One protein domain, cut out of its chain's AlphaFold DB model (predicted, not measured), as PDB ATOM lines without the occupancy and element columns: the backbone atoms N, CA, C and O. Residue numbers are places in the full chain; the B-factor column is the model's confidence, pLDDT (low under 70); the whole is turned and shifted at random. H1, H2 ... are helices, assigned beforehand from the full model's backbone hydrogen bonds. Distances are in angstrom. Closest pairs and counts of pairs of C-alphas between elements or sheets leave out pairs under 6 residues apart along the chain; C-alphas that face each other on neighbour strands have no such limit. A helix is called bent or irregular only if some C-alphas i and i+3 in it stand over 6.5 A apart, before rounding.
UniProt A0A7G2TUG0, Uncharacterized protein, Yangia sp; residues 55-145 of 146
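AT A GLANCE: This is residues 55 to 145 of the 146 residues of an uncharacterized protein of Yangia sp (UniProt A0A7G2TUG0). Three helices, H1, H2 and H3, make a triangle, and the long helix H5 crosses past the end of H3 and the beginning of H2, then runs on away from them. The short helix H4 folds back from the end of H3 and leads round to the beginning of H5, on the side of H3 away from H1 and H2. The printed part has 91 residues with five named helices, H1 to H5 in chain order, and no named strand; the class is all helix, with 68 residues in the helices. The whole is compact, with a radius of gyration of the C-alphas of 13.2 A, and the C-alphas span 35 by 32 by 23 A.

HOW THE PARTS SIT: H5, residues 123 to 143, is the longest helix, and it shares the place of hub with H3, residues 93 to 107: each touches three other helices. H5 touches H3 with residues 126 to 133 alone, and H3 touches H5 with residues 102 to 106 alone. The closest C-alphas of the two are those of Val 106 and Arg 130, 5.1 A apart, and the helices run the same way at a steep tilt of 65 degrees. H4, residues 110 to 117, touches H5 at a steep tilt of 51 degrees, opposite ways, with the C-alphas of Ala 117 and Pro 123 closest at 4.5 A. H3 and H4 form a helical hairpin, two helices in sequence that touch and run opposite ways; their tilt is a shallow 23 degrees, and the closest C-alphas, those of Leu 105 and Ala 113, are 5.2 A apart. H2, residues 70 to 82, touches H5 with residues 71 to 72 alone, opposite ways at a steep tilt of 43 degrees; the closest C-alphas, those of Ala 71 and Leu 133, are 6.1 A apart. H1, residues 56 to 66, touches H3 the same way at a tilt of 37 degrees, only just steep, with the C-alphas of Pro 56 and Pro 93 closest at 6.0 A. H2 and H3 are close but not clearly touching: the C-alphas of Val 76 and Leu 99, the closest, are 7.5 A apart. H1 and H2 are also close but not clearly touching, with the C-alphas of Ala 66 and Leu 72 closest at 7.3 A. H1 is apart from H4 and from H5, and H2 is apart from H4. The helix packing is mostly crossed: of 5 touching pairs, 1 is at a shallow tilt. Every O i to N i+4 pair is within hydrogen-bond range in H1, H2 and H3; in H4 it is 3 of 4 pairs and in H5 14 of 17.

IN THESE COORDINATES: H5 is 31.1 A long, from C-alpha 123 at (208.733, 203.028, 110.860) to C-alpha 143 at (236.449, 204.100, 124.907). It is neither bent nor irregular, but only just: C-alphas 135 and 138 are 6.4 A apart. H3 measures 20.9 A, H2 18.4 A, H1 15.1 A and H4 10.2 A, from first to last C-alpha. H1 begins with C-alpha 56 at (206.199, 188.852, 130.695).

THE WHOLE: The C-alphas of Ala 121 and Ala 145, the two farthest apart, are 38.4 A from each other. The printed part has no cut, and no link is long: those from H1 to H2, H3 to H4 and H4 to H5 are tight, and the link of 10 residues from H2 to H3 is short. The mean pLDDT of the printed part is 76.5; 12 residues are under 70, namely 122, 125 and 136 to 145.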
ATOM      1  N   SER A  55     206.287 184.966 127.711       86.06
ATOM      2  CA  SER A  55     205.666 185.439 128.948       86.06
ATOM      3  C   SER A  55     206.334 186.734 129.443       86.06
ATOM      4  O   SER A  55     207.535 186.924 129.223       86.06
ATOM      5  N   PRO A  56     205.616 187.616 130.167       84.62
ATOM      6  CA  PRO A  56     206.199 188.852 130.695       84.62
ATOM      7  C   PRO A  56     207.466 188.630 131.532       84.62
ATOM      8  O   PRO A  56     208.375 189.452 131.491       84.62
ATOM      9  N   ALA A  57     207.559 187.508 132.254       82.88
ATOM     10  CA  ALA A  57     208.759 187.133 133.004       82.88
ATOM     11  C   ALA A  57     209.960 186.856 132.082       82.88
ATOM     12  O   ALA A  57     211.047 187.378 132.322       82.88
ATOM     13  N   LYS A  58     209.755 186.108 130.988       86.25
ATOM     14  CA  LYS A  58     210.795 185.862 129.975       86.25
ATOM     15  C   LYS A  58     211.225 187.152 129.277       86.25
ATOM     16  O   LYS A  58     212.413 187.342 129.046       86.25
ATOM     17  N   ILE A  59     210.280 188.053 128.992       86.25
ATOM     18  CA  ILE A  59     210.584 189.371 128.416       86.25
ATOM     19  C   ILE A  59     211.464 190.192 129.367       86.25
ATOM     20  O   ILE A  59     212.458 190.761 128.930       86.25
ATOM     21  N   ARG A  60     211.128 190.240 130.664       84.56
ATOM     22  CA  ARG A  60     211.923 190.972 131.666       84.56
ATOM     23  C   ARG A  60     213.344 190.421 131.785       84.56
ATOM     24  O   ARG A  60     214.267 191.221 131.848       84.56
ATOM     25  N   ALA A  61     213.510 189.098 131.785       85.56
ATOM     26  CA  ALA A  61     214.829 188.467 131.829       85.56
ATOM     27  C   ALA A  61     215.672 188.844 130.600       85.56
ATOM     28  O   ALA A  61     216.758 189.391 130.747       85.56
ATOM     29  N   ALA A  62     215.118 188.672 129.395       85.38
ATOM     30  CA  ALA A  62     215.828 188.996 128.161       85.38
ATOM     31  C   ALA A  62     216.146 190.496 128.019       85.38
ATOM     32  O   ALA A  62     217.195 190.855 127.495       85.38
ATOM     33  N   LEU A  63     215.261 191.381 128.495       84.44
ATOM     34  CA  LEU A  63     215.563 192.811 128.591       84.44
ATOM     35  C   LEU A  63     216.676 193.072 129.608       84.44
ATOM     36  O   LEU A  63     217.554 193.868 129.317       84.44
ATOM     37  N   GLY A  64     216.669 192.409 130.766       84.56
ATOM     38  CA  GLY A  64     217.744 192.518 131.756       84.56
ATOM     39  C   GLY A  64     219.117 192.209 131.158       84.56
ATOM     40  O   GLY A  64     220.033 193.012 131.309       84.56
ATOM     41  N   ASP A  65     219.219 191.114 130.405       83.62
ATOM     42  CA  ASP A  65     220.457 190.718 129.724       83.62
ATOM     43  C   ASP A  65     220.836 191.701 128.606       83.62
ATOM     44  O   ASP A  65     221.989 192.109 128.488       83.62
ATOM     45  N   ALA A  66     219.865 192.128 127.794       81.50
ATOM     46  CA  ALA A  66     220.117 193.052 126.690       81.50
ATOM     47  C   ALA A  66     220.550 194.448 127.172       81.50
ATOM     48  O   ALA A  66     221.336 195.113 126.505       81.50
ATOM     49  N   LEU A  67     220.073 194.892 128.338       82.12
ATOM     50  CA  LEU A  67     220.418 196.188 128.932       82.12
ATOM     51  C   LEU A  67     221.821 196.236 129.548       82.12
ATOM     52  O   LEU A  67     222.195 197.276 130.087       82.12
ATOM     53  N   GLN A  68     222.595 195.152 129.453       81.38
ATOM     54  CA  GLN A  68     224.044 195.208 129.654       81.38
ATOM     55  C   GLN A  68     224.743 195.995 128.533       81.38
ATOM     56  O   GLN A  68     225.852 196.480 128.726       81.38
ATOM     57  N   ASP A  69     224.094 196.159 127.374       80.56
ATOM     58  CA  ASP A  69     224.510 197.100 126.334       80.56
ATOM     59  C   ASP A  69     224.130 198.533 126.742       80.56
ATOM     60  O   ASP A  69     222.949 198.874 126.871       80.56
ATOM     61  N   ASP A  70     225.136 199.387 126.938       75.06
ATOM     62  CA  ASP A  70     224.960 200.762 127.410       75.06
ATOM     63  C   ASP A  70     224.126 201.640 126.478       75.06
ATOM     64  O   ASP A  70     223.309 202.447 126.941       75.06
ATOM     65  N   ALA A  71     224.284 201.465 125.166       74.19
ATOM     66  CA  ALA A  71     223.535 202.227 124.179       74.19
ATOM     67  C   ALA A  71     222.052 201.837 124.234       74.19
ATOM     68  O   ALA A  71     221.169 202.702 124.303       74.19
ATOM     69  N   LEU A  72     221.766 200.533 124.304       80.94
ATOM     70  CA  LEU A  72     220.399 200.043 124.464       80.94
ATOM     71  C   LEU A  72     219.798 200.477 125.810       80.94
ATOM     72  O   LEU A  72     218.632 200.886 125.868       80.94
ATOM     73  N   ARG A  73     220.595 200.456 126.884       83.19
ATOM     74  CA  ARG A  73     220.194 200.893 128.226       83.19
ATOM     75  C   ARG A  73     219.736 202.340 128.259       83.19
ATOM     76  O   ARG A  73     218.694 202.633 128.855       83.19
ATOM     77  N   LEU A  74     220.458 203.240 127.599       78.88
ATOM     78  CA  LEU A  74     220.086 204.652 127.501       78.88
ATOM     79  C   LEU A  74     218.753 204.845 126.768       78.88
ATOM     80  O   LEU A  74     217.874 205.558 127.265       78.88
ATOM     81  N   VAL A  75     218.571 204.173 125.627       79.50
ATOM     82  CA  VAL A  75     217.339 204.264 124.828       79.50
ATOM     83  C   VAL A  75     216.137 203.755 125.622       79.50
ATOM     84  O   VAL A  75     215.144 204.472 125.771       79.50
ATOM     85  N   VAL A  76     216.234 202.557 126.201       82.00
ATOM     86  CA  VAL A  76     215.143 201.962 126.987       82.00
ATOM     87  C   VAL A  76     214.832 202.799 128.224       82.00
ATOM     88  O   VAL A  76     213.663 203.057 128.504       82.00
ATOM     89  N   THR A  77     215.845 203.311 128.929       80.56
ATOM     90  CA  THR A  77     215.640 204.194 130.090       80.56
ATOM     91  C   THR A  77     214.857 205.449 129.708       80.56
ATOM     92  O   THR A  77     213.970 205.884 130.448       80.56
ATOM     93  N   ARG A  78     215.146 206.034 128.543       75.50
ATOM     94  CA  ARG A  78     214.439 207.221 128.053       75.50
ATOM     95  C   ARG A  78     212.988 206.918 127.682       75.50
ATOM     96  O   ARG A  78     212.109 207.700 128.043       75.50
ATOM     97  N   ILE A  79     212.735 205.786 127.028       79.12
ATOM     98  CA  ILE A  79     211.379 205.317 126.709       79.12
ATOM     99  C   ILE A  79     210.580 205.108 128.003       79.12
ATOM    100  O   ILE A  79     209.526 205.714 128.184       79.12
ATOM    101  N   CYS A  80     211.138 204.366 128.959       79.88
ATOM    102  CA  CYS A  80     210.574 204.145 130.290       79.88
ATOM    103  C   CYS A  80     210.236 205.460 131.021       79.88
ATOM    104  O   CYS A  80     209.134 205.625 131.553       79.88
ATOM    105  N   ARG A  81     211.141 206.450 130.997       77.81
ATOM    106  CA  ARG A  81     210.881 207.791 131.555       77.81
ATOM    107  C   ARG A  81     209.749 208.519 130.835       77.81
ATOM    108  O   ARG A  81     208.936 209.148 131.505       77.81
ATOM    109  N   SER A  82     209.662 208.418 129.508       74.25
ATOM    110  CA  SER A  82     208.574 209.034 128.733       74.25
ATOM    111  C   SER A  82     207.197 208.451 129.074       74.25
ATOM    112  O   SER A  82     206.192 209.157 129.027       74.25
ATOM    113  N   TRP A  83     207.159 207.188 129.502       77.44
ATOM    114  CA  TRP A  83     205.956 206.517 130.000       77.44
ATOM    115  C   TRP A  83     205.670 206.799 131.484       77.44
ATOM    116  O   TRP A  83     204.645 206.373 132.012       77.44
ATOM    117  N   GLY A  84     206.556 207.525 132.175       76.19
ATOM    118  CA  GLY A  84     206.460 207.784 133.614       76.19
ATOM    119  C   GLY A  84     206.773 206.561 134.484       76.19
ATOM    120  O   GLY A  84     206.427 206.549 135.664       76.19
ATOM    121  N   ARG A  85     207.414 205.529 133.921       78.56
ATOM    122  CA  ARG A  85     207.741 204.253 134.573       78.56
ATOM    123  C   ARG A  85     209.250 204.018 134.510       78.56
ATOM    124  O   ARG A  85     209.720 203.339 133.607       78.56
ATOM    125  N   PRO A  86     210.047 204.591 135.430       74.75
ATOM    126  CA  PRO A  86     211.505 204.593 135.306       74.75
ATOM    127  C   PRO A  86     212.149 203.215 135.503       74.75
ATOM    128  O   PRO A  86     213.304 203.037 135.122       74.75
ATOM    129  N   ARG A  87     211.441 202.245 136.097       77.62
ATOM    130  CA  ARG A  87     211.949 200.889 136.329       77.62
ATOM    131  C   ARG A  87     211.192 199.890 135.463       77.62
ATOM    132  O   ARG A  87     209.970 199.947 135.374       77.62
ATOM    133  N   LEU A  88     211.908 198.895 134.932       77.19
ATOM    134  CA  LEU A  88     211.301 197.775 134.197       77.19
ATOM    135  C   LEU A  88     210.251 197.036 135.026       77.19
ATOM    136  O   LEU A  88     209.313 196.476 134.463       77.19
ATOM    137  N   ILE A  89     210.416 197.006 136.357       80.69
ATOM    138  CA  ILE A  89     209.467 196.330 137.242       80.69
ATOM    139  C   ILE A  89     208.066 196.954 137.162       80.69
ATOM    140  O   ILE A  89     207.076 196.223 137.159       80.69
ATOM    141  N   ASP A  90     208.006 198.269 136.951       82.25
ATOM    142  CA  ASP A  90     206.780 199.064 136.968       82.25
ATOM    143  C   ASP A  90     206.029 199.057 135.628       82.25
ATOM    144  O   ASP A  90     204.963 199.669 135.525       82.25
ATOM    145  N   LEU A  91     206.580 198.388 134.608       82.06
ATOM    146  CA  LEU A  91     205.985 198.290 133.281       82.06
ATOM    147  C   LEU A  91     204.826 197.293 133.257       82.06
ATOM    148  O   LEU A  91     204.908 196.169 133.771       82.06
ATOM    149  N   SER A  92     203.759 197.708 132.585       84.50
ATOM    150  CA  SER A  92     202.636 196.853 132.230       84.50
ATOM    151  C   SER A  92     203.056 195.779 131.214       84.50
ATOM    152  O   SER A  92     204.050 195.935 130.496       84.50
ATOM    153  N   PRO A  93     202.295 194.675 131.099       82.19
ATOM    154  CA  PRO A  93     202.565 193.649 130.095       82.19
ATOM    155  C   PRO A  93     202.612 194.190 128.662       82.19
ATOM    156  O   PRO A  93     203.403 193.702 127.866       82.19
ATOM    157  N   ASP A  94     201.804 195.198 128.332       80.81
ATOM    158  CA  ASP A  94     201.804 195.812 127.002       80.81
ATOM    159  C   ASP A  94     203.062 196.649 126.750       80.81
ATOM    160  O   ASP A  94     203.680 196.512 125.701       80.81
ATOM    161  N   GLU A  95     203.500 197.445 127.724       82.88
ATOM    162  CA  GLU A  95     204.745 198.219 127.620       82.88
ATOM    163  C   GLU A  95     205.970 197.295 127.504       82.88
ATOM    164  O   GLU A  95     206.870 197.539 126.702       82.88
ATOM    165  N   LEU A  96     205.979 196.177 128.238       85.00
ATOM    166  CA  LEU A  96     207.011 195.144 128.096       85.00
ATOM    167  C   LEU A  96     207.013 194.520 126.701       85.00
ATOM    168  O   LEU A  96     208.076 194.286 126.132       85.00
ATOM    169  N   ARG A  97     205.834 194.254 126.140       83.88
ATOM    170  CA  ARG A  97     205.699 193.735 124.774       83.88
ATOM    171  C   ARG A  97     206.209 194.730 123.737       83.88
ATOM    172  O   ARG A  97     206.849 194.313 122.776       83.88
ATOM    173  N   GLU A  98     205.962 196.021 123.929       83.38
ATOM    174  CA  GLU A  98     206.491 197.071 123.055       83.38
ATOM    175  C   GLU A  98     208.024 197.131 123.110       83.38
ATOM    176  O   GLU A  98     208.671 197.141 122.061       83.38
ATOM    177  N   LEU A  99     208.617 197.070 124.308       84.62
ATOM    178  CA  LEU A  99     210.077 196.999 124.463       84.62
ATOM    179  C   LEU A  99     210.671 195.719 123.875       84.62
ATOM    180  O   LEU A  99     211.742 195.755 123.277       84.62
ATOM    181  N   TRP A 100     209.974 194.591 123.999       85.25
ATOM    182  CA  TRP A 100     210.386 193.338 123.374       85.25
ATOM    183  C   TRP A 100     210.429 193.446 121.846       85.25
ATOM    184  O   TRP A 100     211.375 192.979 121.217       85.25
ATOM    185  N   LEU A 101     209.428 194.078 121.234       83.12
ATOM    186  CA  LEU A 101     209.392 194.271 119.784       83.12
ATOM    187  C   LEU A 101     210.465 195.254 119.313       83.12
ATOM    188  O   LEU A 101     211.051 195.037 118.254       83.12
ATOM    189  N   LEU A 102     210.760 196.287 120.106       83.38
ATOM    190  CA  LEU A 102     211.904 197.163 119.864       83.38
ATOM    191  C   LEU A 102     213.220 196.377 119.926       83.38
ATOM    192  O   LEU A 102     214.026 196.480 119.009       83.38
ATOM    193  N   LEU A 103     213.411 195.544 120.955       84.12
ATOM    194  CA  LEU A 103     214.595 194.694 121.089       84.12
ATOM    195  C   LEU A 103     214.764 193.781 119.869       84.12
ATOM    196  O   LEU A 103     215.851 193.711 119.308       84.12
ATOM    197  N   GLN A 104     213.687 193.133 119.423       83.56
ATOM    198  CA  GLN A 104     213.688 192.293 118.220       83.56
ATOM    199  C   GLN A 104     214.015 193.079 116.947       83.56
ATOM    200  O   GLN A 104     214.672 192.552 116.058       83.56
ATOM    201  N   LEU A 105     213.565 194.332 116.835       83.88
ATOM    202  CA  LEU A 105     213.898 195.190 115.698       83.88
ATOM    203  C   LEU A 105     215.385 195.553 115.696       83.88
ATOM    204  O   LEU A 105     216.033 195.456 114.658       83.88
ATOM    205  N   VAL A 106     215.928 195.935 116.853       81.94
ATOM    206  CA  VAL A 106     217.332 196.347 116.992       81.94
ATOM    207  C   VAL A 106     218.285 195.176 116.738       81.94
ATOM    208  O   VAL A 106     219.339 195.369 116.139       81.94
ATOM    209  N   THR A 107     217.919 193.960 117.149       79.25
ATOM    210  CA  THR A 107     218.750 192.759 116.959       79.25
ATOM    211  C   THR A 107     218.526 192.050 115.623       79.25
ATOM    212  O   THR A 107     219.312 191.177 115.260       79.25
ATOM    213  N   ALA A 108     217.483 192.410 114.869       80.56
ATOM    214  CA  ALA A 108     217.197 191.795 113.580       80.56
ATOM    215  C   ALA A 108     218.204 192.211 112.485       80.56
ATOM    216  O   ALA A 108     218.690 193.350 112.472       80.56
ATOM    217  N   PRO A 109     218.470 191.322 111.507       74.88
ATOM    218  CA  PRO A 109     219.191 191.680 110.287       74.88
ATOM    219  C   PRO A 109     218.395 192.712 109.455       74.88
ATOM    220  O   PRO A 109     217.185 192.858 109.654       74.88
ATOM    221  N   PRO A 110     219.054 193.501 108.582       74.25
ATOM    222  CA  PRO A 110     218.471 194.699 107.958       74.25
ATOM    223  C   PRO A 110     217.225 194.440 107.107       74.25
ATOM    224  O   PRO A 110     216.260 195.200 107.185       74.25
ATOM    225  N   ASP A 111     217.210 193.336 106.374       74.31
ATOM    226  CA  ASP A 111     216.061 192.819 105.631       74.31
ATOM    227  C   ASP A 111     214.841 192.589 106.541       74.31
ATOM    228  O   ASP A 111     213.727 193.042 106.263       74.31
ATOM    229  N   ARG A 112     215.056 191.946 107.692       75.38
ATOM    230  CA  ARG A 112     214.001 191.625 108.659       75.38
ATOM    231  C   ARG A 112     213.593 192.831 109.505       75.38
ATOM    232  O   ARG A 112     212.424 192.945 109.879       75.38
ATOM    233  N   ALA A 113     214.524 193.735 109.786       78.12
ATOM    234  CA  ALA A 113     214.278 194.970 110.518       78.12
ATOM    235  C   ALA A 113     213.369 195.919 109.730       78.12
ATOM    236  O   ALA A 113     212.443 196.478 110.312       78.12
ATOM    237  N   GLY A 114     213.554 196.023 108.408       74.44
ATOM    238  CA  GLY A 114     212.654 196.784 107.539       74.44
ATOM    239  C   GLY A 114     211.209 196.281 107.625       74.44
ATOM    240  O   GLY A 114     210.288 197.062 107.861       74.44
ATOM    241  N   ALA A 115     211.007 194.963 107.540       80.38
ATOM    242  CA  ALA A 115     209.683 194.352 107.679       80.38
ATOM    243  C   ALA A 115     209.080 194.508 109.093       80.38
ATOM    244  O   ALA A 115     207.859 194.607 109.248       80.38
ATOM    245  N   LEU A 116     209.918 194.528 110.134       79.12
ATOM    246  CA  LEU A 116     209.503 194.787 111.516       79.12
ATOM    247  C   LEU A 116     209.110 196.250 111.734       79.12
ATOM    248  O   LEU A 116     208.102 196.505 112.389       79.12
ATOM    249  N   ALA A 117     209.855 197.193 111.159       79.50
ATOM    250  CA  ALA A 117     209.637 198.627 111.314       79.50
ATOM    251  C   ALA A 117     208.259 199.066 110.813       79.50
ATOM    252  O   ALA A 117     207.603 199.870 111.468       79.50
ATOM    253  N   GLN A 118     207.769 198.462 109.724       79.31
ATOM    254  CA  GLN A 118     206.434 198.734 109.168       79.31
ATOM    255  C   GLN A 118     205.277 198.458 110.145       79.31
ATOM    256  O   GLN A 118     204.141 198.855 109.903       79.31
ATOM    257  N   ARG A 119     205.541 197.762 111.254       73.56
ATOM    258  CA  ARG A 119     204.543 197.423 112.280       73.56
ATOM    259  C   ARG A 119     204.446 198.474 113.384       73.56
ATOM    260  O   ARG A 119     203.518 198.430 114.190       73.56
ATOM    261  N   PHE A 120     205.407 199.391 113.443       71.81
ATOM    262  CA  PHE A 120     205.401 200.509 114.373       71.81
ATOM    263  C   PHE A 120     204.620 201.680 113.784       71.81
ATOM    264  O   PHE A 120     204.491 201.817 112.572       71.81
ATOM    265  N   ALA A 121     204.112 202.554 114.656       72.00
ATOM    266  CA  ALA A 121     203.374 203.739 114.220       72.00
ATOM    267  C   ALA A 121     204.248 204.707 113.399       72.00
ATOM    268  O   ALA A 121     203.733 205.437 112.557       72.00
ATOM    269  N   ASN A 122     205.564 204.699 113.631       69.38
ATOM    270  CA  ASN A 122     206.530 205.494 112.884       69.38
ATOM    271  C   ASN A 122     207.742 204.630 112.479       69.38
ATOM    272  O   ASN A 122     208.722 204.580 113.225       69.38
ATOM    273  N   PRO A 123     207.682 203.939 111.322       73.88
ATOM    274  CA  PRO A 123     208.733 203.028 110.860       73.88
ATOM    275  C   PRO A 123     210.104 203.695 110.698       73.88
ATOM    276  O   PRO A 123     211.122 203.090 111.028       73.88
ATOM    277  N   ALA A 124     210.132 204.943 110.223       70.25
ATOM    278  CA  ALA A 124     211.368 205.686 109.996       70.25
ATOM    279  C   ALA A 124     212.115 205.952 111.311       70.25
ATOM    280  O   ALA A 124     213.315 205.721 111.392       70.25
ATOM    281  N   VAL A 125     211.395 206.351 112.364       69.44
ATOM    282  CA  VAL A 125     211.997 206.640 113.675       69.44
ATOM    283  C   VAL A 125     212.599 205.393 114.321       69.44
ATOM    284  O   VAL A 125     213.668 205.471 114.915       69.44
ATOM    285  N   VAL A 126     211.953 204.229 114.220       73.31
ATOM    286  CA  VAL A 126     212.504 202.993 114.815       73.31
ATOM    287  C   VAL A 126     213.719 202.464 114.058       73.31
ATOM    288  O   VAL A 126     214.625 201.924 114.690       73.31
ATOM    289  N   LEU A 127     213.749 202.609 112.728       77.12
ATOM    290  CA  LEU A 127     214.936 202.280 111.933       77.12
ATOM    291  C   LEU A 127     216.091 203.219 112.265       77.12
ATOM    292  O   LEU A 127     217.195 202.749 112.502       77.12
ATOM    293  N   ASP A 128     215.810 204.510 112.404       76.12
ATOM    294  CA  ASP A 128     216.815 205.488 112.797       76.12
ATOM    295  C   ASP A 128     217.388 205.207 114.203       76.12
ATOM    296  O   ASP A 128     218.605 205.214 114.385       76.12
ATOM    297  N   ILE A 129     216.547 204.831 115.180       73.25
ATOM    298  CA  ILE A 129     217.008 204.374 116.506       73.25
ATOM    299  C   ILE A 129     217.941 203.163 116.379       73.25
ATOM    300  O   ILE A 129     218.963 203.098 117.062       73.25
ATOM    301  N   ARG A 130     217.597 202.188 115.531       81.75
ATOM    302  CA  ARG A 130     218.420 200.994 115.302       81.75
ATOM    303  C   ARG A 130     219.765 201.348 114.678       81.75
ATOM    304  O   ARG A 130     220.784 200.844 115.147       81.75
ATOM    305  N   ASP A 131     219.765 202.192 113.656       78.94
ATOM    306  CA  ASP A 131     220.977 202.579 112.938       78.94
ATOM    307  C   ASP A 131     221.908 203.389 113.850       78.94
ATOM    308  O   ASP A 131     223.113 203.133 113.902       78.94
ATOM    309  N   HIS A 132     221.349 204.265 114.688       71.44
ATOM    310  CA  HIS A 132     222.111 204.950 115.729       71.44
ATOM    311  C   HIS A 132     222.667 203.979 116.776       71.44
ATOM    312  O   HIS A 132     223.846 204.066 117.115       71.44
ATOM    313  N   LEU A 133     221.877 203.023 117.274       74.00
ATOM    314  CA  LEU A 133     222.375 202.007 118.215       74.00
ATOM    315  C   LEU A 133     223.538 201.199 117.621       74.00
ATOM    316  O   LEU A 133     224.528 200.951 118.310       74.00
ATOM    317  N   ALA A 134     223.450 200.840 116.338       75.38
ATOM    318  CA  ALA A 134     224.527 200.162 115.624       75.38
ATOM    319  C   ALA A 134     225.791 201.033 115.503       75.38
ATOM    320  O   ALA A 134     226.893 200.498 115.596       75.38
ATOM    321  N   ALA A 135     225.646 202.352 115.353       71.88
ATOM    322  CA  ALA A 135     226.761 203.300 115.305       71.88
ATOM    323  C   ALA A 135     227.396 203.584 116.683       71.88
ATOM    324  O   ALA A 135     228.603 203.809 116.760       71.88
ATOM    325  N   TYR A 136     226.627 203.537 117.779       65.75
ATOM    326  CA  TYR A 136     227.136 203.782 119.140       65.75
ATOM    327  C   TYR A 136     227.838 202.576 119.772       65.75
ATOM    328  O   TYR A 136     228.797 202.750 120.523       65.75
ATOM    329  N   ARG A 137     227.402 201.351 119.456       67.06
ATOM    330  CA  ARG A 137     228.020 200.111 119.954       67.06
ATOM    331  C   ARG A 137     229.548 200.025 119.718       67.06
ATOM    332  O   ARG A 137     230.248 199.652 120.657       67.06
ATOM    333  N   PRO A 138     230.106 200.386 118.543       56.03
ATOM    334  CA  PRO A 138     231.558 200.410 118.336       56.03
ATOM    335  C   PRO A 138     232.268 201.580 119.037       56.03
ATOM    336  O   PRO A 138     233.427 201.433 119.415       56.03
ATOM    337  N   ALA A 139     231.598 202.717 119.252       52.34
ATOM    338  CA  ALA A 139     232.201 203.882 119.906       52.34
ATOM    339  C   ALA A 139     232.481 203.638 121.401       52.34
ATOM    340  O   ALA A 139     233.528 204.032 121.902       52.34
ATOM    341  N   ILE A 140     231.585 202.931 122.096       49.56
ATOM    342  CA  ILE A 140     231.743 202.585 123.520       49.56
ATOM    343  C   ILE A 140     232.818 201.501 123.713       49.56
ATOM    344  O   ILE A 140     233.601 201.558 124.657       49.56
ATOM    345  N   ALA A 141     232.910 200.538 122.790       52.53
ATOM    346  CA  ALA A 141     233.952 199.511 122.829       52.53
ATOM    347  C   ALA A 141     235.370 200.093 122.676       52.53
ATOM    348  O   ALA A 141     236.308 199.567 123.268       52.53
ATOM    349  N   ALA A 142     235.525 201.177 121.908       51.22
ATOM    350  CA  ALA A 142     236.800 201.874 121.753       51.22
ATOM    351  C   ALA A 142     237.193 202.691 122.999       51.22
ATOM    352  O   ALA A 142     238.374 202.757 123.321       51.22
ATOM    353  N   ASP A 143     236.221 203.266 123.713       46.56
ATOM    354  CA  ASP A 143     236.449 204.100 124.907       46.56
ATOM    355  C   ASP A 143     236.788 203.264 126.159       46.56
ATOM    356  O   ASP A 143     237.548 203.697 127.016       46.56
ATOM    357  N   HIS A 144     236.286 202.025 126.250       47.25
ATOM    358  CA  HIS A 144     236.628 201.085 127.331       47.25
ATOM    359  C   HIS A 144     237.932 200.299 127.116       47.25
ATOM    360  O   HIS A 144     238.366 199.588 128.023       47.25
ATOM    361  N   ALA A 145     238.529 200.373 125.925       49.59
ATOM    362  CA  ALA A 145     239.784 199.697 125.589       49.59
ATOM    363  C   ALA A 145     241.026 200.607 125.714       49.59
ATOM    364  O   ALA A 145     242.138 200.132 125.468       49.59
TER     365      ALA A 145